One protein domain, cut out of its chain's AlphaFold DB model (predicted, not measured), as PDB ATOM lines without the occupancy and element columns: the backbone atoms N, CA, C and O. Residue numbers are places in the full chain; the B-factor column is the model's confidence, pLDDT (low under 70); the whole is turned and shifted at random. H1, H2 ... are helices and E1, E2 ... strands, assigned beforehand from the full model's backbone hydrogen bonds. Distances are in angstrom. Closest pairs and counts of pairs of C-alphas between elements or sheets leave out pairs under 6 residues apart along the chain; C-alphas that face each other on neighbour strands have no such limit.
ATOM      1  N   SER A  83     -28.666  41.001  25.208       94.75
ATOM      2  CA  SER A  83     -29.034  41.963  26.246       94.75
ATOM      3  C   SER A  83     -30.344  42.670  25.896       94.75
ATOM      4  O   SER A  83     -30.515  43.111  24.759       94.75
ATOM      5  N   LEU A  84     -31.221  42.817  26.888       92.69
ATOM      6  CA  LEU A  84     -32.417  43.662  26.830       92.69
ATOM      7  C   LEU A  84     -32.134  45.125  27.215       92.69
ATOM      8  O   LEU A  84     -33.040  45.947  27.218       92.69
ATOM      9  N   GLY A  85     -30.877  45.470  27.490       91.38
ATOM     10  CA  GLY A  85     -30.458  46.805  27.903       91.38
ATOM     11  C   GLY A  85     -30.437  46.979  29.420       91.38
ATOM     12  O   GLY A  85     -30.977  46.169  30.176       91.38
ATOM     13  N   LEU A  86     -29.764  48.033  29.880       88.25
ATOM     14  CA  LEU A  86     -29.666  48.368  31.302       88.25
ATOM     15  C   LEU A  86     -31.056  48.520  31.929       88.25
ATOM     16  O   LEU A  86     -32.005  48.908  31.257       88.25
ATOM     17  N   GLY A  87     -31.184  48.213  33.220       84.00
ATOM     18  CA  GLY A  87     -32.426  48.392  33.976       84.00
ATOM     19  C   GLY A  87     -33.592  47.514  33.517       84.00
ATOM     20  O   GLY A  87     -34.744  47.830  33.825       84.00
ATOM     21  N   THR A  88     -33.306  46.425  32.801       87.56
ATOM     22  CA  THR A  88     -34.303  45.428  32.397       87.56
ATOM     23  C   THR A  88     -34.194  44.161  33.233       87.56
ATOM     24  O   THR A  88     -33.105  43.625  33.444       87.56
ATOM     25  N   ALA A  89     -35.338  43.669  33.701       86.94
ATOM     26  CA  ALA A  89     -35.441  42.435  34.471       86.94
ATOM     27  C   ALA A  89     -36.011  41.301  33.605       86.94
ATOM     28  O   ALA A  89     -36.897  41.532  32.784       86.94
ATOM     29  N   CYS A  90     -35.577  40.057  33.815       87.50
ATOM     30  CA  CYS A  90     -36.012  38.887  33.032       87.50
ATOM     31  C   CYS A  90     -37.436  38.396  33.358       87.50
ATOM     32  O   CYS A  90     -37.836  37.300  32.951       87.50
ATOM     33  N   ARG A  91     -38.212  39.206  34.080       79.94
ATOM     34  CA  ARG A  91     -39.551  38.910  34.590       79.94
ATOM     35  C   ARG A  91     -40.578  39.885  34.047       79.94
ATOM     36  O   ARG A  91     -40.251  41.012  33.697       79.94
ATOM     37  N   LYS A  92     -41.841  39.465  34.040       70.19
ATOM     38  CA  LYS A  92     -42.972  40.335  33.711       70.19
ATOM     39  C   LYS A  92     -43.473  41.035  34.982       70.19
ATOM     40  O   LYS A  92     -43.847  40.351  35.931       70.19
ATOM     41  N   GLY A  93     -43.529  42.367  34.965       61.91
ATOM     42  CA  GLY A  93     -44.086  43.204  36.036       61.91
ATOM     43  C   GLY A  93     -43.074  43.725  37.067       61.91
ATOM     44  O   GLY A  93     -41.960  43.216  37.193       61.91
ATOM     45  N   THR A  94     -43.504  44.739  37.826       55.81
ATOM     46  CA  THR A  94     -42.665  45.568  38.712       55.81
ATOM     47  C   THR A  94     -42.489  45.062  40.138       55.81
ATOM     48  O   THR A  94     -41.750  45.664  40.913       55.81
ATOM     49  N   HIS A  95     -43.155  43.971  40.529       52.72
ATOM     50  CA  HIS A  95     -43.226  43.582  41.938       52.72
ATOM     51  C   HIS A  95     -41.830  43.448  42.581       52.72
ATOM     52  O   HIS A  95     -41.012  42.617  42.179       52.72
ATOM     53  N   HIS A  96     -41.580  44.302  43.580       49.97
ATOM     54  CA  HIS A  96     -40.316  44.449  44.298       49.97
ATOM     55  C   HIS A  96     -39.807  43.126  44.912       49.97
ATOM     56  O   HIS A  96     -40.338  42.616  45.897       49.97
ATOM     57  N   ASP A  97     -38.752  42.592  44.300       48.88
ATOM     58  CA  ASP A  97     -37.479  42.077  44.842       48.88
ATOM     59  C   ASP A  97     -37.375  41.186  46.098       48.88
ATOM     60  O   ASP A  97     -36.255  40.805  46.429       48.88
ATOM     61  N   GLN A  98     -38.434  40.753  46.788       43.62
ATOM     62  CA  GLN A  98     -38.231  39.865  47.960       43.62
ATOM     63  C   GLN A  98     -39.045  38.576  47.995       43.62
ATOM     64  O   GLN A  98     -38.657  37.637  48.687       43.62
ATOM     65  N   THR A  99     -40.140  38.478  47.248       41.06
ATOM     66  CA  THR A  99     -41.088  37.358  47.408       41.06
ATOM     67  C   THR A  99     -41.303  36.529  46.154       41.06
ATOM     68  O   THR A  99     -41.818  35.416  46.243       41.06
ATOM     69  N   ILE A 100     -40.856  37.010  44.996       47.97
ATOM     70  CA  ILE A 100     -40.864  36.225  43.769       47.97
ATOM     71  C   ILE A 100     -39.446  35.700  43.589       47.97
ATOM     72  O   ILE A 100     -38.652  36.273  42.860       47.97
ATOM     73  N   VAL A 101     -39.109  34.620  44.295       53.00
ATOM     74  CA  VAL A 101     -38.182  33.638  43.729       53.00
ATOM     75  C   VAL A 101     -39.078  32.817  42.814       53.00
ATOM     76  O   VAL A 101     -39.854  32.001  43.326       53.00
ATOM     77  N   PRO A 102     -39.102  33.061  41.489       56.75
ATOM     78  CA  PRO A 102     -39.845  32.167  40.621       56.75
ATOM     79  C   PRO A 102     -39.305  30.767  40.888       56.75
ATOM     80  O   PRO A 102     -38.097  30.580  41.024       56.75
ATOM     81  N   LYS A 103     -40.192  29.778  40.999       64.19
ATOM     82  CA  LYS A 103     -39.824  28.394  41.354       64.19
ATOM     83  C   LYS A 103     -38.727  27.797  40.453       64.19
ATOM     84  O   LYS A 103     -38.130  26.792  40.817       64.19
ATOM     85  N   HIS A 104     -38.472  28.434  39.311       75.44
ATOM     86  CA  HIS A 104     -37.563  28.035  38.243       75.44
ATOM     87  C   HIS A 104     -36.392  29.015  38.054       75.44
ATOM     88  O   HIS A 104     -35.845  29.125  36.959       75.44
ATOM     89  N   VAL A 105     -36.025  29.758  39.105       83.06
ATOM     90  CA  VAL A 105     -34.839  30.622  39.108       83.06
ATOM     91  C   VAL A 105     -33.811  30.121  40.103       83.06
ATOM     92  O   VAL A 105     -34.077  29.977  41.298       83.06
ATOM     93  N   LYS A 106     -32.590  29.924  39.610       88.00
ATOM     94  CA  LYS A 106     -31.428  29.624  40.438       88.00
ATOM     95  C   LYS A 106     -30.612  30.889  40.672       88.00
ATOM     96  O   LYS A 106     -30.040  31.445  39.739       88.00
ATOM     97  N   ILE A 107     -30.519  31.302  41.932       90.88
ATOM     98  CA  ILE A 107     -29.761  32.486  42.344       90.88
ATOM     99  C   ILE A 107     -28.353  32.066  42.768       90.88
ATOM    100  O   ILE A 107     -28.187  31.179  43.608       90.88
ATOM    101  N   ILE A 108     -27.330  32.704  42.200       93.44
ATOM    102  CA  ILE A 108     -25.922  32.511  42.566       93.44
ATOM    103  C   ILE A 108     -25.213  33.856  42.734       93.44
ATOM    104  O   ILE A 108     -25.622  34.862  42.157       93.44
ATOM    105  N   LYS A 109     -24.103  33.860  43.477       95.31
ATOM    106  CA  LYS A 109     -23.175  34.994  43.504       95.31
ATOM    107  C   LYS A 109     -22.128  34.818  42.408       95.31
ATOM    108  O   LYS A 109     -21.429  33.807  42.391       95.31
ATOM    109  N   SER A 110     -22.041  35.759  41.476       95.00
ATOM    110  CA  SER A 110     -21.162  35.677  40.306       95.00
ATOM    111  C   SER A 110     -20.898  37.067  39.734       95.00
ATOM    112  O   SER A 110     -21.678  37.977  39.966       95.00
ATOM    113  N   SER A 111     -19.844  37.219  38.930       95.50
ATOM    114  CA  SER A 111     -19.706  38.365  38.026       95.50
ATOM    115  C   SER A 111     -20.675  38.259  36.842       95.50
ATOM    116  O   SER A 111     -21.195  37.172  36.561       95.50
ATOM    117  N   ARG A 112     -20.839  39.353  36.082       94.06
ATOM    118  CA  ARG A 112     -21.587  39.380  34.809       94.06
ATOM    119  C   ARG A 112     -21.133  38.281  33.849       94.06
ATOM    120  O   ARG A 112     -21.950  37.512  33.351       94.06
ATOM    121  N   SER A 113     -19.824  38.188  33.610       95.62
ATOM    122  CA  SER A 113     -19.257  37.174  32.714       95.62
ATOM    123  C   SER A 113     -19.493  35.763  33.244       95.62
ATOM    124  O   SER A 113     -19.918  34.899  32.487       95.62
ATOM    125  N   GLY A 114     -19.313  35.544  34.549       96.69
ATOM    126  CA  GLY A 114     -19.607  34.259  35.178       96.69
ATOM    127  C   GLY A 114     -21.088  33.878  35.089       96.69
ATOM    128  O   GLY A 114     -21.393  32.708  34.882       96.69
ATOM    129  N   CYS A 115     -21.999  34.854  35.160       96.12
ATOM    130  CA  CYS A 115     -23.440  34.640  35.030       96.12
ATOM    131  C   CYS A 115     -23.792  34.128  33.627       96.12
ATOM    132  O   CYS A 115     -24.394  33.062  33.482       96.12
ATOM    133  N   LEU A 116     -23.297  34.824  32.597       95.94
ATOM    134  CA  LEU A 116     -23.472  34.434  31.197       95.94
ATOM    135  C   LEU A 116     -22.835  33.074  30.911       95.94
ATOM    136  O   LEU A 116     -23.495  32.192  30.370       95.94
ATOM    137  N   SER A 117     -21.582  32.860  31.327       96.12
ATOM    138  CA  SER A 117     -20.896  31.577  31.148       96.12
ATOM    139  C   SER A 117     -21.634  30.435  31.841       96.12
ATOM    140  O   SER A 117     -21.733  29.342  31.279       96.12
ATOM    141  N   LYS A 118     -22.186  30.669  33.039       96.12
ATOM    142  CA  LYS A 118     -22.950  29.650  33.756       96.12
ATOM    143  C   LYS A 118     -24.238  29.305  33.021       96.12
ATOM    144  O   LYS A 118     -24.497  28.120  32.823       96.12
ATOM    145  N   CYS A 119     -24.986  30.306  32.568       95.00
ATOM    146  CA  CYS A 119     -26.209  30.096  31.805       95.00
ATOM    147  C   CYS A 119     -25.919  29.377  30.472       95.00
ATOM    148  O   CYS A 119     -26.551  28.370  30.171       95.00
ATOM    149  N   THR A 120     -24.860  29.761  29.745       94.06
ATOM    150  CA  THR A 120     -24.412  29.045  28.535       94.06
ATOM    151  C   THR A 120     -24.055  27.586  28.831       94.06
ATOM    152  O   THR A 120     -24.437  26.696  28.074       94.06
ATOM    153  N   SER A 121     -23.366  27.314  29.948       93.94
ATOM    154  CA  SER A 121     -22.984  25.947  30.342       93.94
ATOM    155  C   SER A 121     -24.175  25.043  30.682       93.94
ATOM    156  O   SER A 121     -24.048  23.824  30.630       93.94
ATOM    157  N   MET A 122     -25.329  25.628  31.019       92.81
ATOM    158  CA  MET A 122     -26.576  24.896  31.263       92.81
ATOM    159  C   MET A 122     -27.295  24.505  29.962       92.81
ATOM    160  O   MET A 122     -28.254  23.734  30.002       92.81
ATOM    161  N   GLY A 123     -26.843  25.002  28.806       90.50
ATOM    162  CA  GLY A 123     -27.444  24.698  27.511       90.50
ATOM    163  C   GLY A 123     -28.921  25.091  27.466       90.50
ATOM    164  O   GLY A 123     -29.295  26.188  27.867       90.50
ATOM    165  N   SER A 124     -29.777  24.179  27.006       88.19
ATOM    166  CA  SER A 124     -31.220  24.424  26.886       88.19
ATOM    167  C   SER A 124     -31.954  24.573  28.221       88.19
ATOM    168  O   SER A 124     -33.135  24.898  28.203       88.19
ATOM    169  N   ALA A 125     -31.296  24.310  29.356       90.25
ATOM    170  CA  ALA A 125     -31.890  24.476  30.679       90.25
ATOM    171  C   ALA A 125     -31.817  25.919  31.200       90.25
ATOM    172  O   ALA A 125     -32.359  26.186  32.261       90.25
ATOM    173  N   CYS A 126     -31.140  26.844  30.508       91.94
ATOM    174  CA  CYS A 126     -31.099  28.255  30.894       91.94
ATOM    175  C   CYS A 126     -31.526  29.132  29.715       91.94
ATOM    176  O   CYS A 126     -30.821  29.245  28.713       91.94
ATOM    177  N   HIS A 127     -32.705  29.738  29.825       90.94
ATOM    178  CA  HIS A 127     -33.305  30.538  28.759       90.94
ATOM    179  C   HIS A 127     -32.941  32.017  28.853       90.94
ATOM    180  O   HIS A 127     -32.821  32.693  27.826       90.94
ATOM    181  N   ALA A 128     -32.755  32.512  30.073       93.06
ATOM    182  CA  ALA A 128     -32.349  33.878  30.338       93.06
ATOM    183  C   ALA A 128     -31.483  33.950  31.598       93.06
ATOM    184  O   ALA A 128     -31.504  33.050  32.441       93.06
ATOM    185  N   CYS A 129     -30.731  35.033  31.746       93.81
ATOM    186  CA  CYS A 129     -30.108  35.363  33.017       93.81
ATOM    187  C   CYS A 129     -30.216  36.854  33.315       93.81
ATOM    188  O   CYS A 129     -30.084  37.682  32.418       93.81
ATOM    189  N   GLU A 130     -30.465  37.181  34.576       92.88
ATOM    190  CA  GLU A 130     -30.468  38.552  35.084       92.88
ATOM    191  C   GLU A 130     -29.239  38.717  35.965       92.88
ATOM    192  O   GLU A 130     -29.012  37.925  36.883       92.88
ATOM    193  N   PHE A 131     -28.414  39.714  35.672       92.50
ATOM    194  CA  PHE A 131     -27.247  40.024  36.487       92.50
ATOM    195  C   PHE A 131     -27.436  41.369  37.162       92.50
ATOM    196  O   PHE A 131     -27.674  42.337  36.455       92.50
ATOM    197  N   ARG A 132     -27.252  41.415  38.485       89.62
ATOM    198  CA  ARG A 132     -27.279  42.610  39.328       89.62
ATOM    199  C   ARG A 132     -25.882  42.910  39.881       89.62
ATOM    200  O   ARG A 132     -25.325  42.133  40.662       89.62
ATOM    201  N   GLU A 133     -25.313  44.036  39.468       87.88
ATOM    202  CA  GLU A 133     -23.918  44.414  39.689       87.88
ATOM    203  C   GLU A 133     -23.603  44.745  41.151       87.88
ATOM    204  O   GLU A 133     -22.592  44.255  41.662       87.88
ATOM    205  N   SER A 134     -24.457  45.501  41.851       85.88
ATOM    206  CA  SER A 134     -24.175  45.917  43.235       85.88
ATOM    207  C   SER A 134     -24.145  44.738  44.211       85.88
ATOM    208  O   SER A 134     -23.351  44.720  45.150       85.88
ATOM    209  N   GLU A 135     -24.950  43.707  43.948       86.69
ATOM    210  CA  GLU A 135     -25.036  42.502  44.778       86.69
ATOM    211  C   GLU A 135     -24.117  41.368  44.295       86.69
ATOM    212  O   GLU A 135     -23.932  40.369  44.999       86.69
ATOM    213  N   GLN A 136     -23.542  41.502  43.091       91.69
ATOM    214  CA  GLN A 136     -22.931  40.392  42.348       91.69
ATOM    215  C   GLN A 136     -23.885  39.192  42.273       91.69
ATOM    216  O   GLN A 136     -23.482  38.039  42.445       91.69
ATOM    217  N   ARG A 137     -25.174  39.471  42.081       91.75
ATOM    218  CA  ARG A 137     -26.245  38.478  42.086       91.75
ATOM    219  C   ARG A 137     -26.585  38.112  40.652       91.75
ATOM    220  O   ARG A 137     -26.764  38.974  39.802       91.75
ATOM    221  N   CYS A 138     -26.653  36.819  40.387       92.94
ATOM    222  CA  CYS A 138     -27.013  36.262  39.097       92.94
ATOM    223  C   CYS A 138     -28.226  35.361  39.277       92.94
ATOM    224  O   CYS A 138     -28.196  34.423  40.077       92.94
ATOM    225  N   GLU A 139     -29.273  35.640  38.520       92.31
ATOM    226  CA  GLU A 139     -30.493  34.853  38.474       92.31
ATOM    227  C   GLU A 139     -30.523  34.090  37.156       92.31
ATOM    228  O   GLU A 139     -30.545  34.687  36.083       92.31
ATOM    229  N   LEU A 140     -30.478  32.764  37.230       92.94
ATOM    230  CA  LEU A 140     -30.505  31.870  36.076       92.94
ATOM    231  C   LEU A 140     -31.937  31.374  35.888       92.94
ATOM    232  O   LEU A 140     -32.473  30.722  36.784       92.94
ATOM    233  N   TRP A 141     -32.543  31.685  34.746       90.69
ATOM    234  CA  TRP A 141     -33.945  31.393  34.456       90.69
ATOM    235  C   TRP A 141     -34.064  30.098  33.660       90.69
ATOM    236  O   TRP A 141     -33.641  30.028  32.501       90.69
ATOM    237  N   GLU A 142     -34.658  29.080  34.280       89.00
ATOM    238  CA  GLU A 142     -34.849  27.753  33.682       89.00
ATOM    239  C   GLU A 142     -36.141  27.641  32.863       89.00
ATOM    240  O   GLU A 142     -36.337  26.669  32.137       89.00
ATOM    241  N   GLU A 143     -37.003  28.659  32.915       83.62
ATOM    242  CA  GLU A 143     -38.168  28.795  32.041       83.62
ATOM    243  C   GLU A 143     -37.971  29.922  31.020       83.62
ATOM    244  O   GLU A 143     -37.316  30.926  31.320       83.62
ATOM    245  N   PRO A 144     -38.559  29.807  29.813       78.56
ATOM    246  CA  PRO A 144     -38.527  30.886  28.841       78.56
ATOM    247  C   PRO A 144     -39.163  32.153  29.407       78.56
ATOM    248  O   PRO A 144     -40.371  32.195  29.663       78.56
ATOM    249  N   SER A 145     -38.368  33.216  29.516       73.88
ATOM    250  CA  SER A 145     -38.910  34.557  29.678       73.88
ATOM    251  C   SER A 145     -39.719  34.886  28.418       73.88
ATOM    252  O   SER A 145     -39.200  34.862  27.304       73.88
ATOM    253  N   ARG A 146     -41.033  35.084  28.574       72.50
ATOM    254  CA  ARG A 146     -41.920  35.552  27.490       72.50
ATOM    255  C   ARG A 146     -42.093  37.066  27.506       72.50
ATOM    256  O   ARG A 146     -42.906  37.596  26.754       72.50
ATOM    257  N   GLY A 147     -41.389  37.738  28.405       76.75
ATOM    258  CA  GLY A 147     -41.394  39.175  28.498       76.75
ATOM    259  C   GLY A 147     -40.562  39.672  29.665       76.75
ATOM    260  O   GLY A 147     -40.243  38.927  30.588       76.75
ATOM    261  N   HIS A 148     -40.231  40.948  29.603       80.12
ATOM    262  CA  HIS A 148     -39.376  41.640  30.547       80.12
ATOM    263  C   HIS A 148     -40.072  42.879  31.097       80.12
ATOM    264  O   HIS A 148     -41.077  43.331  30.542       80.12
ATOM    265  N   ALA A 149     -39.535  43.396  32.195       77.81
ATOM    266  CA  ALA A 149     -39.963  44.639  32.808       77.81
ATOM    267  C   ALA A 149     -38.838  45.665  32.677       77.81
ATOM    268  O   ALA A 149     -37.679  45.368  32.992       77.81
ATOM    269  N   SER A 150     -39.190  46.865  32.222       74.56
ATOM    270  CA  SER A 150     -38.304  48.026  32.241       74.56
ATOM    271  C   SER A 150     -38.581  48.829  33.510       74.56
ATOM    272  O   SER A 150     -39.375  49.773  33.530       74.56
ATOM    273  N   LEU A 151     -37.957  48.408  34.614       65.38
ATOM    274  CA  LEU A 151     -38.333  48.879  35.953       65.38
ATOM    275  C   LEU A 151     -38.029  50.369  36.173       65.38
ATOM    276  O   LEU A 151     -38.610  50.980  37.067       65.38
ATOM    277  N   ILE A 152     -37.148  50.972  35.363       61.88
ATOM    278  CA  ILE A 152     -36.841  52.406  35.468       61.88
ATOM    279  C   ILE A 152     -38.068  53.267  35.155       61.88
ATOM    280  O   ILE A 152     -38.313  54.242  35.869       61.88
ATOM    281  N   PHE A 153     -38.853  52.913  34.132       57.66
ATOM    282  CA  PHE A 153     -39.996  53.740  33.717       57.66
ATOM    283  C   PHE A 153     -41.319  53.308  34.308       57.66
ATOM    284  O   PHE A 153     -42.192  54.158  34.454       57.66
ATOM    285  N   GLU A 154     -41.482  52.030  34.648       58.03
ATOM    286  CA  GLU A 154     -42.768  51.564  35.168       58.03
ATOM    287  C   GLU A 154     -43.056  52.121  36.571       58.03
ATOM    288  O   GLU A 154     -44.180  52.540  36.825       58.03
ATOM    289  N   ASP A 155     -42.051  52.230  37.447       55.47
ATOM    290  CA  ASP A 155     -42.267  52.748  38.808       55.47
ATOM    291  C   ASP A 155     -41.811  54.202  38.999       55.47
ATOM    292  O   ASP A 155     -42.071  54.788  40.049       55.47
ATOM    293  N   MET A 156     -41.089  54.804  38.039       49.97
ATOM    294  CA  MET A 156     -40.411  56.114  38.182       49.97
ATOM    295  C   MET A 156     -39.567  56.259  39.475       49.97
ATOM    296  O   MET A 156     -39.139  57.367  39.830       49.97
ATOM    297  N   ALA A 157     -39.344  55.152  40.186       39.91
ATOM    298  CA  ALA A 157     -38.925  55.073  41.580       39.91
ATOM    299  C   ALA A 157     -37.857  54.000  41.786       39.91
ATOM    300  O   ALA A 157     -37.707  53.474  42.890       39.91
ATOM    301  N   VAL A 158     -37.043  53.721  40.766       45.00
ATOM    302  CA  VAL A 158     -35.750  53.090  41.027       45.00
ATOM    303  C   VAL A 158     -34.891  54.141  41.729       45.00
ATOM    304  O   VAL A 158     -34.157  54.910  41.117       45.00
ATOM    305  N   LYS A 159     -35.055  54.253  43.052       40.56
ATOM    306  CA  LYS A 159     -34.075  54.913  43.907       40.56
ATOM    307  C   LYS A 159     -32.823  54.053  43.849       40.56
ATOM    308  O   LYS A 159     -32.716  53.070  44.572       40.56
ATOM    309  N   GLY A 160     -31.900  54.423  42.976       51.12
ATOM    310  CA  GLY A 160     -30.620  53.749  42.859       51.12
ATOM    311  C   GLY A 160     -30.206  53.512  41.421       51.12
ATOM    312  O   GLY A 160     -30.936  53.754  40.466       51.12
ATOM    313  N   VAL A 161     -28.978  53.040  41.306       57.22
ATOM    314  CA  VAL A 161     -28.365  52.622  40.059       57.22
ATOM    315  C   VAL A 161     -29.178  51.453  39.466       57.22
ATOM    316  O   VAL A 161     -29.319  50.459  40.174       57.22
ATOM    317  N   PRO A 162     -29.704  51.506  38.220       66.62
ATOM    318  CA  PRO A 162     -30.141  50.326  37.481       66.62
ATOM    319  C   PRO A 162     -28.916  49.461  37.206       66.62
ATOM    320  O   PRO A 162     -28.237  49.548  36.183       66.62
ATOM    321  N   ASP A 163     -28.592  48.671  38.209       79.50
ATOM    322  CA  ASP A 163     -27.434  47.810  38.261       79.50
ATOM    323  C   ASP A 163     -27.757  46.411  37.735       79.50
ATOM    324  O   ASP A 163     -26.900  45.536  37.788       79.50
ATOM    325  N   PHE A 164     -28.975  46.200  37.231       86.06
ATOM    326  CA  PHE A 164     -29.431  44.935  36.681       86.06
ATOM    327  C   PHE A 164     -29.627  44.990  35.163       86.06
ATOM    328  O   PHE A 164     -29.997  46.017  34.591       86.06
ATOM    329  N   GLU A 165     -29.352  43.871  34.503       91.50
ATOM    330  CA  GLU A 165     -29.507  43.691  33.060       91.50
ATOM    331  C   GLU A 165     -29.922  42.248  32.778       91.50
ATOM    332  O   GLU A 165     -29.313  41.302  33.295       91.50
ATOM    333  N   CYS A 166     -30.953  42.083  31.952       92.81
ATOM    334  CA  CYS A 166     -31.419  40.781  31.508       92.81
ATOM    335  C   CYS A 166     -30.806  40.392  30.157       92.81
ATOM    336  O   CYS A 166     -30.722  41.199  29.229       92.81
ATOM    337  N   PHE A 167     -30.428  39.120  30.029       95.12
ATOM    338  CA  PHE A 167     -29.911  38.522  28.805       95.12
ATOM    339  C   PHE A 167     -30.750  37.320  28.397       95.12
ATOM    340  O   PHE A 167     -30.947  36.399  29.186       95.12
ATOM    341  N   ILE A 168     -31.173  37.287  27.137       94.56
ATOM    342  CA  ILE A 168     -31.853  36.150  26.518       94.56
ATOM    343  C   ILE A 168     -30.808  35.264  25.838       94.56
ATOM    344  O   ILE A 168     -30.099  35.712  24.940       94.56
ATOM    345  N   MET A 169     -30.696  34.004  26.261       91.56
ATOM    346  CA  MET A 169     -29.623  33.106  25.804       91.56
ATOM    347  C   MET A 169     -29.915  32.438  24.467       91.56
ATOM    348  O   MET A 169     -29.013  32.154  23.687       91.56
ATOM    349  N   SER A 170     -31.184  32.143  24.215       75.12
ATOM    350  CA  SER A 170     -31.634  31.538  22.968       75.12
ATOM    351  C   SER A 170     -33.134  31.756  22.853       75.12
ATOM    352  O   SER A 170     -33.916  31.152  23.592       75.12
ATOM    353  N   GLY A 171     -33.541  32.639  21.948       73.88
ATOM    354  CA  GLY A 171     -34.948  32.876  21.669       73.88
ATOM    355  C   GLY A 171     -35.396  32.057  20.470       73.88
ATOM    356  O   GLY A 171     -34.774  32.107  19.411       73.88
ATOM    357  N   ARG A 172     -36.519  31.345  20.603       86.81
ATOM    358  CA  ARG A 172     -37.317  31.007  19.417       86.81
ATOM    359  C   ARG A 172     -37.798  32.312  18.786       86.81
ATOM    360  O   ARG A 172     -37.915  33.317  19.488       86.81
ATOM    361  N   CYS A 173     -38.130  32.281  17.501       89.19
ATOM    362  CA  CYS A 173     -38.597  33.467  16.784       89.19
ATOM    363  C   CYS A 173     -39.695  34.240  17.546       89.19
ATOM    364  O   CYS A 173     -39.582  35.447  17.737       89.19
ATOM    365  N   GLU A 174     -40.691  33.530  18.085       89.06
ATOM    366  CA  GLU A 174     -41.773  34.125  18.885       89.06
ATOM    367  C   GLU A 174     -41.280  34.838  20.151       89.06
ATOM    368  O   GLU A 174     -41.757  35.918  20.485       89.06
ATOM    369  N   THR A 175     -40.287  34.272  20.840       88.31
ATOM    370  CA  THR A 175     -39.673  34.900  22.018       88.31
ATOM    371  C   THR A 175     -38.933  36.172  21.626       88.31
ATOM    372  O   THR A 175     -39.099  37.200  22.276       88.31
ATOM    373  N   LEU A 176     -38.148  36.128  20.545       91.12
ATOM    374  CA  LEU A 176     -37.424  37.304  20.066       91.12
ATOM    375  C   LEU A 176     -38.391  38.429  19.678       91.12
ATOM    376  O   LEU A 176     -38.193  39.563  20.104       91.12
ATOM    377  N   LYS A 177     -39.458  38.109  18.933       91.19
ATOM    378  CA  LYS A 177     -40.508  39.064  18.546       91.19
ATOM    379  C   LYS A 177     -41.201  39.681  19.762       91.19
ATOM    380  O   LYS A 177     -41.347  40.897  19.812       91.19
ATOM    381  N   ALA A 178     -41.561  38.871  20.760       89.75
ATOM    382  CA  ALA A 178     -42.193  39.361  21.984       89.75
ATOM    383  C   ALA A 178     -41.295  40.349  22.749       89.75
ATOM    384  O   ALA A 178     -41.752  41.416  23.152       89.75
ATOM    385  N   HIS A 179     -40.005  40.037  22.902       91.88
ATOM    386  CA  HIS A 179     -39.058  40.959  23.535       91.88
ATOM    387  C   HIS A 179     -38.822  42.223  22.699       91.88
ATOM    388  O   HIS A 179     -38.770  43.308  23.270       91.88
ATOM    389  N   LYS A 180     -38.730  42.114  21.368       92.38
ATOM    390  CA  LYS A 180     -38.599  43.272  20.467       92.38
ATOM    391  C   LYS A 180     -39.774  44.239  20.620       92.38
ATOM    392  O   LYS A 180     -39.541  45.427  20.794       92.38
ATOM    393  N   GLN A 181     -41.004  43.727  20.621       91.75
ATOM    394  CA  GLN A 181     -42.201  44.549  20.809       91.75
ATOM    395  C   GLN A 181     -42.170  45.296  22.155       91.75
ATOM    396  O   GLN A 181     -42.418  46.493  22.220       91.75
ATOM    397  N   GLN A 182     -41.799  44.612  23.238       89.75
ATOM    398  CA  GLN A 182     -41.689  45.246  24.555       89.75
ATOM    399  C   GLN A 182     -40.549  46.277  24.650       89.75
ATOM    400  O   GLN A 182     -40.663  47.256  25.391       89.75
ATOM    401  N   LEU A 183     -39.453  46.081  23.906       90.38
ATOM    402  CA  LEU A 183     -38.384  47.079  23.792       90.38
ATOM    403  C   LEU A 183     -38.883  48.339  23.074       90.38
ATOM    404  O   LEU A 183     -38.583  49.440  23.523       90.38
ATOM    405  N   GLU A 184     -39.677  48.196  22.009       91.25
ATOM    406  CA  GLU A 184     -40.303  49.331  21.309       91.25
ATOM    407  C   GLU A 184     -41.262  50.105  22.222       91.25
ATOM    408  O   GLU A 184     -41.217  51.336  22.265       91.25
ATOM    409  N   GLU A 185     -42.084  49.394  23.002       89.12
ATOM    410  CA  GLU A 185     -42.960  49.995  24.015       89.12
ATOM    411  C   GLU A 185     -42.136  50.772  25.057       89.12
ATOM    412  O   GLU A 185     -42.402  51.949  25.306       89.12
ATOM    413  N   SER A 186     -41.071  50.161  25.587       85.81
ATOM    414  CA  SER A 186     -40.168  50.797  26.557       85.81
ATOM    415  C   SER A 186     -39.470  52.037  25.986       85.81
ATOM    416  O   SER A 186     -39.352  53.053  26.672       85.81
ATOM    417  N   MET A 187     -39.031  51.984  24.725       87.00
ATOM    418  CA  MET A 187     -38.423  53.122  24.032       87.00
ATOM    419  C   MET A 187     -39.421  54.261  23.821       87.00
ATOM    420  O   MET A 187     -39.074  55.417  24.055       87.00
ATOM    421  N   SER A 188     -40.653  53.956  23.410       88.44
ATOM    422  CA  SER A 188     -41.713  54.956  23.244       88.44
ATOM    423  C   SER A 188     -42.002  55.684  24.561       88.44
ATOM    424  O   SER A 188     -42.016  56.919  24.605       88.44
ATOM    425  N   THR A 189     -42.121  54.934  25.664       85.50
ATOM    426  CA  THR A 189     -42.290  55.495  27.011       85.50
ATOM    427  C   THR A 189     -41.103  56.363  27.425       85.50
ATOM    428  O   THR A 189     -41.306  57.477  27.908       85.50
ATOM    429  N   LEU A 190     -39.869  55.902  27.198       82.75
ATOM    430  CA  LEU A 190     -38.665  56.678  27.498       82.75
ATOM    431  C   LEU A 190     -38.612  57.986  26.699       82.75
ATOM    432  O   LEU A 190     -38.306  59.034  27.261       82.75
ATOM    433  N   LEU A 191     -38.912  57.949  25.398       84.12
ATOM    434  CA  LEU A 191     -38.910  59.142  24.547       84.12
ATOM    435  C   LEU A 191     -39.963  60.159  24.998       84.12
ATOM    436  O   LEU A 191     -39.672  61.355  25.037       84.12
ATOM    437  N   GLY A 192     -41.156  59.692  25.381       85.38
ATOM    438  CA  GLY A 192     -42.176  60.529  26.013       85.38
ATOM    439  C   GLY A 192     -41.661  61.172  27.301       85.38
ATOM    440  O   GLY A 192     -41.727  62.388  27.454       85.38
ATOM    441  N   HIS A 193     -41.041  60.377  28.180       83.62
ATOM    442  CA  HIS A 193     -40.482  60.871  29.436       83.62
ATOM    443  C   HIS A 193     -39.381  61.920  29.225       83.62
ATOM    444  O   HIS A 193     -39.421  62.978  29.852       83.62
ATOM    445  N   ILE A 194     -38.426  61.665  28.320       82.81
ATOM    446  CA  ILE A 194     -37.360  62.623  27.992       82.81
ATOM    447  C   ILE A 194     -37.963  63.938  27.513       82.81
ATOM    448  O   ILE A 194     -37.569  65.007  27.975       82.81
ATOM    449  N   LYS A 195     -38.939  63.869  26.607       84.81
ATOM    450  CA  LYS A 195     -39.594  65.054  26.056       84.81
ATOM    451  C   LYS A 195     -40.312  65.878  27.127       84.81
ATOM    452  O   LYS A 195     -40.243  67.105  27.081       84.81
ATOM    453  N   ASP A 196     -40.989  65.217  28.061       85.00
ATOM    454  CA  ASP A 196     -41.856  65.882  29.036       85.00
ATOM    455  C   ASP A 196     -41.100  66.361  30.288       85.00
ATOM    456  O   ASP A 196     -41.519  67.328  30.927       85.00
ATOM    457  N   HIS A 197     -39.984  65.711  30.641       82.12
ATOM    458  CA  HIS A 197     -39.317  65.921  31.930       82.12
ATOM    459  C   HIS A 197     -37.833  66.290  31.845       82.12
ATOM    460  O   HIS A 197     -37.308  66.878  32.791       82.12
ATOM    461  N   CYS A 198     -37.154  66.024  30.729       83.25
ATOM    462  CA  CYS A 198     -35.724  66.292  30.579       83.25
ATOM    463  C   CYS A 198     -35.498  67.591  29.798       83.25
ATOM    464  O   CYS A 198     -34.991  67.579  28.677       83.25
ATOM    465  N   MET A 199     -35.891  68.729  30.389       74.69
ATOM    466  CA  MET A 199     -35.818  70.046  29.729       74.69
ATOM    467  C   MET A 199     -34.398  70.441  29.295       74.69
ATOM    468  O   MET A 199     -34.240  71.184  28.329       74.69
ATOM    469  N   GLU A 200     -33.374  69.944  29.992       78.31
ATOM    470  CA  GLU A 200     -31.959  70.181  29.668       78.31
ATOM    471  C   GLU A 200     -31.392  69.149  28.673       78.31
ATOM    472  O   GLU A 200     -30.231  69.234  28.273       78.31
ATOM    473  N   GLY A 201     -32.214  68.197  28.225       65.88
ATOM    474  CA  GLY A 201     -31.797  67.054  27.422       65.88
ATOM    475  C   GLY A 201     -31.339  65.866  28.276       65.88
ATOM    476  O   GLY A 201     -31.544  65.846  29.491       65.88
ATOM    477  N   PRO A 202     -30.769  64.824  27.647       69.62
ATOM    478  CA  PRO A 202     -30.353  63.635  28.368       69.62
ATOM    479  C   PRO A 202     -29.135  63.917  29.263       69.62
ATOM    480  O   PRO A 202     -28.158  64.531  28.832       69.62
ATOM    481  N   SER A 203     -29.191  63.440  30.507       73.81
ATOM    482  CA  SER A 203     -28.106  63.537  31.483       73.81
ATOM    483  C   SER A 203     -26.958  62.581  31.137       73.81
ATOM    484  O   SER A 203     -27.165  61.491  30.592       73.81
ATOM    485  N   TYR A 204     -25.732  62.977  31.484       71.69
ATOM    486  CA  TYR A 204     -24.550  62.107  31.438       71.69
ATOM    487  C   TYR A 204     -24.434  61.202  32.665       71.69
ATOM    488  O   TYR A 204     -23.635  60.262  32.659       71.69
ATOM    489  N   ASP A 205     -25.237  61.453  33.699       71.94
ATOM    490  CA  ASP A 205     -25.357  60.537  34.817       71.94
ATOM    491  C   ASP A 205     -25.924  59.226  34.292       71.94
ATOM    492  O   ASP A 205     -27.043  59.160  33.782       71.94
ATOM    493  N   LYS A 206     -25.131  58.163  34.436       64.19
ATOM    494  CA  LYS A 206     -25.402  56.832  33.872       64.19
ATOM    495  C   LYS A 206     -26.792  56.293  34.242       64.19
ATOM    496  O   LYS A 206     -27.322  55.428  33.547       64.19
ATOM    497  N   TYR A 207     -27.383  56.819  35.308       65.69
ATOM    498  CA  TYR A 207     -28.510  56.249  36.032       65.69
ATOM    499  C   TYR A 207     -29.607  57.259  36.375       65.69
ATOM    500  O   TYR A 207     -30.522  56.937  37.128       65.69
ATOM    501  N   ASP A 208     -29.512  58.475  35.844       71.19
ATOM    502  CA  ASP A 208     -30.566  59.471  35.983       71.19
ATOM    503  C   ASP A 208     -31.792  59.113  35.118       71.19
ATOM    504  O   ASP A 208     -31.688  58.355  34.150       71.19
ATOM    505  N   LYS A 209     -32.969  59.661  35.444       69.06
ATOM    506  CA  LYS A 209     -34.207  59.438  34.668       69.06
ATOM    507  C   LYS A 209     -34.103  59.958  33.230       69.06
ATOM    508  O   LYS A 209     -34.816  59.488  32.347       69.06
ATOM    509  N   CYS A 210     -33.176  60.880  32.998       77.75
ATOM    510  CA  CYS A 210     -32.789  61.410  31.704       77.75
ATOM    511  C   CYS A 210     -31.502  60.765  31.163       77.75
ATOM    512  O   CYS A 210     -30.917  61.301  30.229       77.75
ATOM    513  N   SER A 211     -31.010  59.658  31.733       80.12
ATOM    514  CA  SER A 211     -29.715  59.062  31.378       80.12
ATOM    515  C   SER A 211     -29.591  58.767  29.883       80.12
ATOM    516  O   SER A 211     -30.292  57.920  29.319       80.12
ATOM    517  N   LYS A 212     -28.600  59.409  29.256       82.19
ATOM    518  CA  LYS A 212     -28.190  59.131  27.881       82.19
ATOM    519  C   LYS A 212     -27.745  57.679  27.715       82.19
ATOM    520  O   LYS A 212     -28.158  57.017  26.770       82.19
ATOM    521  N   ALA A 213     -26.939  57.179  28.652       81.69
ATOM    522  CA  ALA A 213     -26.388  55.826  28.597       81.69
ATOM    523  C   ALA A 213     -27.490  54.761  28.630       81.69
ATOM    524  O   ALA A 213     -27.402  53.733  27.962       81.69
ATOM    525  N   TYR A 214     -28.545  55.020  29.398       82.44
ATOM    526  CA  TYR A 214     -29.698  54.146  29.453       82.44
ATOM    527  C   TYR A 214     -30.467  54.146  28.119       82.44
ATOM    528  O   TYR A 214     -30.764  53.081  27.577       82.44
ATOM    529  N   ALA A 215     -30.731  55.331  27.553       84.12
ATOM    530  CA  ALA A 215     -31.404  55.464  26.262       84.12
ATOM    531  C   ALA A 215     -30.639  54.764  25.129       84.12
ATOM    532  O   ALA A 215     -31.221  54.010  24.349       84.12
ATOM    533  N   GLU A 216     -29.321  54.964  25.078       88.12
ATOM    534  CA  GLU A 216     -28.433  54.293  24.127       88.12
ATOM    535  C   GLU A 216     -28.444  52.773  24.324       88.12
ATOM    536  O   GLU A 216     -28.478  52.030  23.345       88.12
ATOM    537  N   SER A 217     -28.486  52.299  25.574       89.69
ATOM    538  CA  SER A 217     -28.536  50.868  25.878       89.69
ATOM    539  C   SER A 217     -29.826  50.196  25.396       89.69
ATOM    540  O   SER A 217     -29.748  49.107  24.824       89.69
ATOM    541  N   LEU A 218     -30.993  50.827  25.578       89.06
ATOM    542  CA  LEU A 218     -32.257  50.302  25.042       89.06
ATOM    543  C   LEU A 218     -32.285  50.329  23.513       89.06
ATOM    544  O   LEU A 218     -32.717  49.357  22.895       89.06
ATOM    545  N   LEU A 219     -31.802  51.412  22.895       91.12
ATOM    546  CA  LEU A 219     -31.720  51.512  21.438       91.12
ATOM    547  C   LEU A 219     -30.818  50.411  20.860       91.12
ATOM    548  O   LEU A 219     -31.185  49.740  19.895       91.12
ATOM    549  N   GLU A 220     -29.657  50.176  21.474       93.44
ATOM    550  CA  GLU A 220     -28.751  49.109  21.056       93.44
ATOM    551  C   GLU A 220     -29.389  47.721  21.229       93.44
ATOM    552  O   GLU A 220     -29.289  46.878  20.331       93.44
ATOM    553  N   ALA A 221     -30.086  47.482  22.345       93.50
ATOM    554  CA  ALA A 221     -30.839  46.249  22.563       93.50
ATOM    555  C   ALA A 221     -31.893  46.039  21.463       93.50
ATOM    556  O   ALA A 221     -31.938  44.977  20.840       93.50
ATOM    557  N   ASN A 222     -32.673  47.075  21.145       93.06
ATOM    558  CA  ASN A 222     -33.694  47.052  20.100       93.06
ATOM    559  C   ASN A 222     -33.115  46.645  18.730       93.06
ATOM    560  O   ASN A 222     -33.644  45.750  18.062       93.06
ATOM    561  N   MET A 223     -31.974  47.228  18.348       93.69
ATOM    562  CA  MET A 223     -31.279  46.909  17.093       93.69
ATOM    563  C   MET A 223     -30.729  45.477  17.063       93.69
ATOM    564  O   MET A 223     -30.859  44.773  16.052       93.69
ATOM    565  N   ARG A 224     -30.151  45.005  18.176       93.56
ATOM    566  CA  ARG A 224     -29.647  43.626  18.304       93.56
ATOM    567  C   ARG A 224     -30.772  42.606  18.168       93.56
ATOM    568  O   ARG A 224     -30.604  41.621  17.449       93.56
ATOM    569  N   PHE A 225     -31.922  42.849  18.796       93.25
ATOM    570  CA  PHE A 225     -33.094  41.985  18.647       93.25
ATOM    571  C   PHE A 225     -33.630  41.991  17.219       93.25
ATOM    572  O   PHE A 225     -33.992  40.936  16.706       93.25
ATOM    573  N   CYS A 226     -33.615  43.140  16.546       92.75
ATOM    574  CA  CYS A 226     -34.033  43.215  15.153       92.75
ATOM    575  C   CYS A 226     -33.143  42.359  14.237       92.75
ATOM    576  O   CYS A 226     -33.640  41.529  13.475       92.75
ATOM    577  N   THR A 227     -31.822  42.470  14.403       91.81
ATOM    578  CA  THR A 227     -30.844  41.645  13.677       91.81
ATOM    579  C   THR A 227     -31.018  40.160  14.000       91.81
ATOM    580  O   THR A 227     -31.016  39.318  13.102       91.81
ATOM    581  N   ALA A 228     -31.212  39.817  15.277       91.69
ATOM    582  CA  ALA A 228     -31.442  38.438  15.694       91.69
ATOM    583  C   ALA A 228     -32.726  37.861  15.080       91.69
ATOM    584  O   ALA A 228     -32.723  36.708  14.652       91.69
ATOM    585  N   ILE A 229     -33.801  38.645  14.984       92.12
ATOM    586  CA  ILE A 229     -35.045  38.233  14.327       92.12
ATOM    587  C   ILE A 229     -34.797  37.983  12.841       92.12
ATOM    588  O   ILE A 229     -35.077  36.884  12.377       92.12
ATOM    589  N   GLN A 230     -34.182  38.920  12.118       90.75
ATOM    590  CA  GLN A 230     -33.872  38.745  10.692       90.75
ATOM    591  C   GLN A 230     -33.019  37.499  10.406       90.75
ATOM    592  O   GLN A 230     -33.178  36.859   9.370       90.75
ATOM    593  N   GLN A 231     -32.122  37.134  11.325       89.25
ATOM    594  CA  GLN A 231     -31.269  35.953  11.185       89.25
ATOM    595  C   GLN A 231     -31.970  34.633  11.534       89.25
ATOM    596  O   GLN A 231     -31.598  33.593  10.996       89.25
ATOM    597  N   ASN A 232     -32.938  34.651  12.456       87.88
ATOM    598  CA  ASN A 232     -33.501  33.435  13.060       87.88
ATOM    599  C   ASN A 232     -34.995  33.216  12.756       87.88
ATOM    600  O   ASN A 232     -35.552  32.189  13.148       87.88
ATOM    601  N   CYS A 233     -35.655  34.151  12.069       90.94
ATOM    602  CA  CYS A 233     -37.071  34.094  11.721       90.94
ATOM    603  C   CYS A 233     -37.258  34.059  10.194       90.94
ATOM    604  O   CYS A 233     -37.176  35.107   9.559       90.94
TER     605      CYS A 233
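Overview. This is residues 83 to 233 of the 242 residues of the protein "Hypothetical protein" of Symbiodinium sp. KB8 (UniProt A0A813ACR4). A five-stranded antiparallel sheet has H1 packed over one face, while a long helical hairpin of H3 and H4 runs beside its E1 edge, H4 next to E1. The short H2, four residues between E4 and E5 along the chain, is not on the sheet, and residues 198 to 211, a long stretch with no named element, join H3 to H4. The printed part has 151 residues with four named helices and five named strands, in the chain order E1 E2 H1 E3 E4 H2 E5 H3 H4; the sheet's order is E1 E5 E3 E4 E2, and the class is mixed, helices and strands. The whole is compact, with a radius of gyration of the C-alphas of 15.1 A and spans of 46 by 36 by 25 A.

Along the chain. E1 is residues 83 to 86, with C-alpha 83 at (-29.034, 41.963, 26.246). E2 is residues 105 to 109, 13.2 A long, and H1 residues 112 to 121, 14.2 A. E3 is residues 128 to 132, 13.5 A, and E4 residues 137 to 141, 13.0 A. H2 is residues 151 to 154, and E5 residues 164 to 168, 13.7 A. H3, residues 173 to 197, measures 35.8 A from C-alpha 173 at (-38.597, 33.467, 16.784). H4, residues 212 to 232, measures 30.1 A and ends with C-alpha 232 at (-33.501, 33.435, 13.060).

Arrangement. E1 and E5 are antiparallel, with N 84 and O 166 2.9 A apart. E5 and E3 have N 167 and O 129 at 2.8 A. The hairpin E3 and E4 has N 132 and O 137 at 2.8 A; E4 and E2 have N 138 and O 108 at 2.8 A. E2, H1, E3 and E4, H2, E5 are split strand-helix-strand units, two strands running the same way with another strand between them, each with a right-handed crossover. H1 and the sheet make two layers, helix on one face: H1 has a height over the sheet of 8.4 A and runs along the strands, at 23 degrees to E4 on the local plane. The closest C-alphas of H1 and E4 are those of Cys 115 and Cys 138, 5.7 A apart. H4 stands at the sheet's level; its closest C-alphas with E1 are those of Leu 218 and Gly 85, 4.9 A apart. H3 only grazes the sheet, with residues 175 to 183. H3 and H4 touch, closest at the C-alphas of Lys 180 and Phe 225, 5.9 A apart, at a shallow tilt of 23 degrees, opposite ways. H2 and H3 only just touch, with 3 pairs of C-alphas within 8 A, the closest Phe 153 and Leu 190 at 7.0 A, by residues 186 to 190 of H3 alone. H1 is apart from H2, H3 and H4. In H1, H3 and H4 every O i to N i+4 pair is within hydrogen-bond range; H2 is too short for such a pair.

Size, cuts and confidence. The C-alphas farthest apart, of Gly 123 and Met 199, are 46.2 A apart. The printed part has no cut. The long links are E1 to E2 and H3 to H4. The mean pLDDT of the printed part is 81.7, with 28 residues under 70, among them 93 to 103 and 151 to 162.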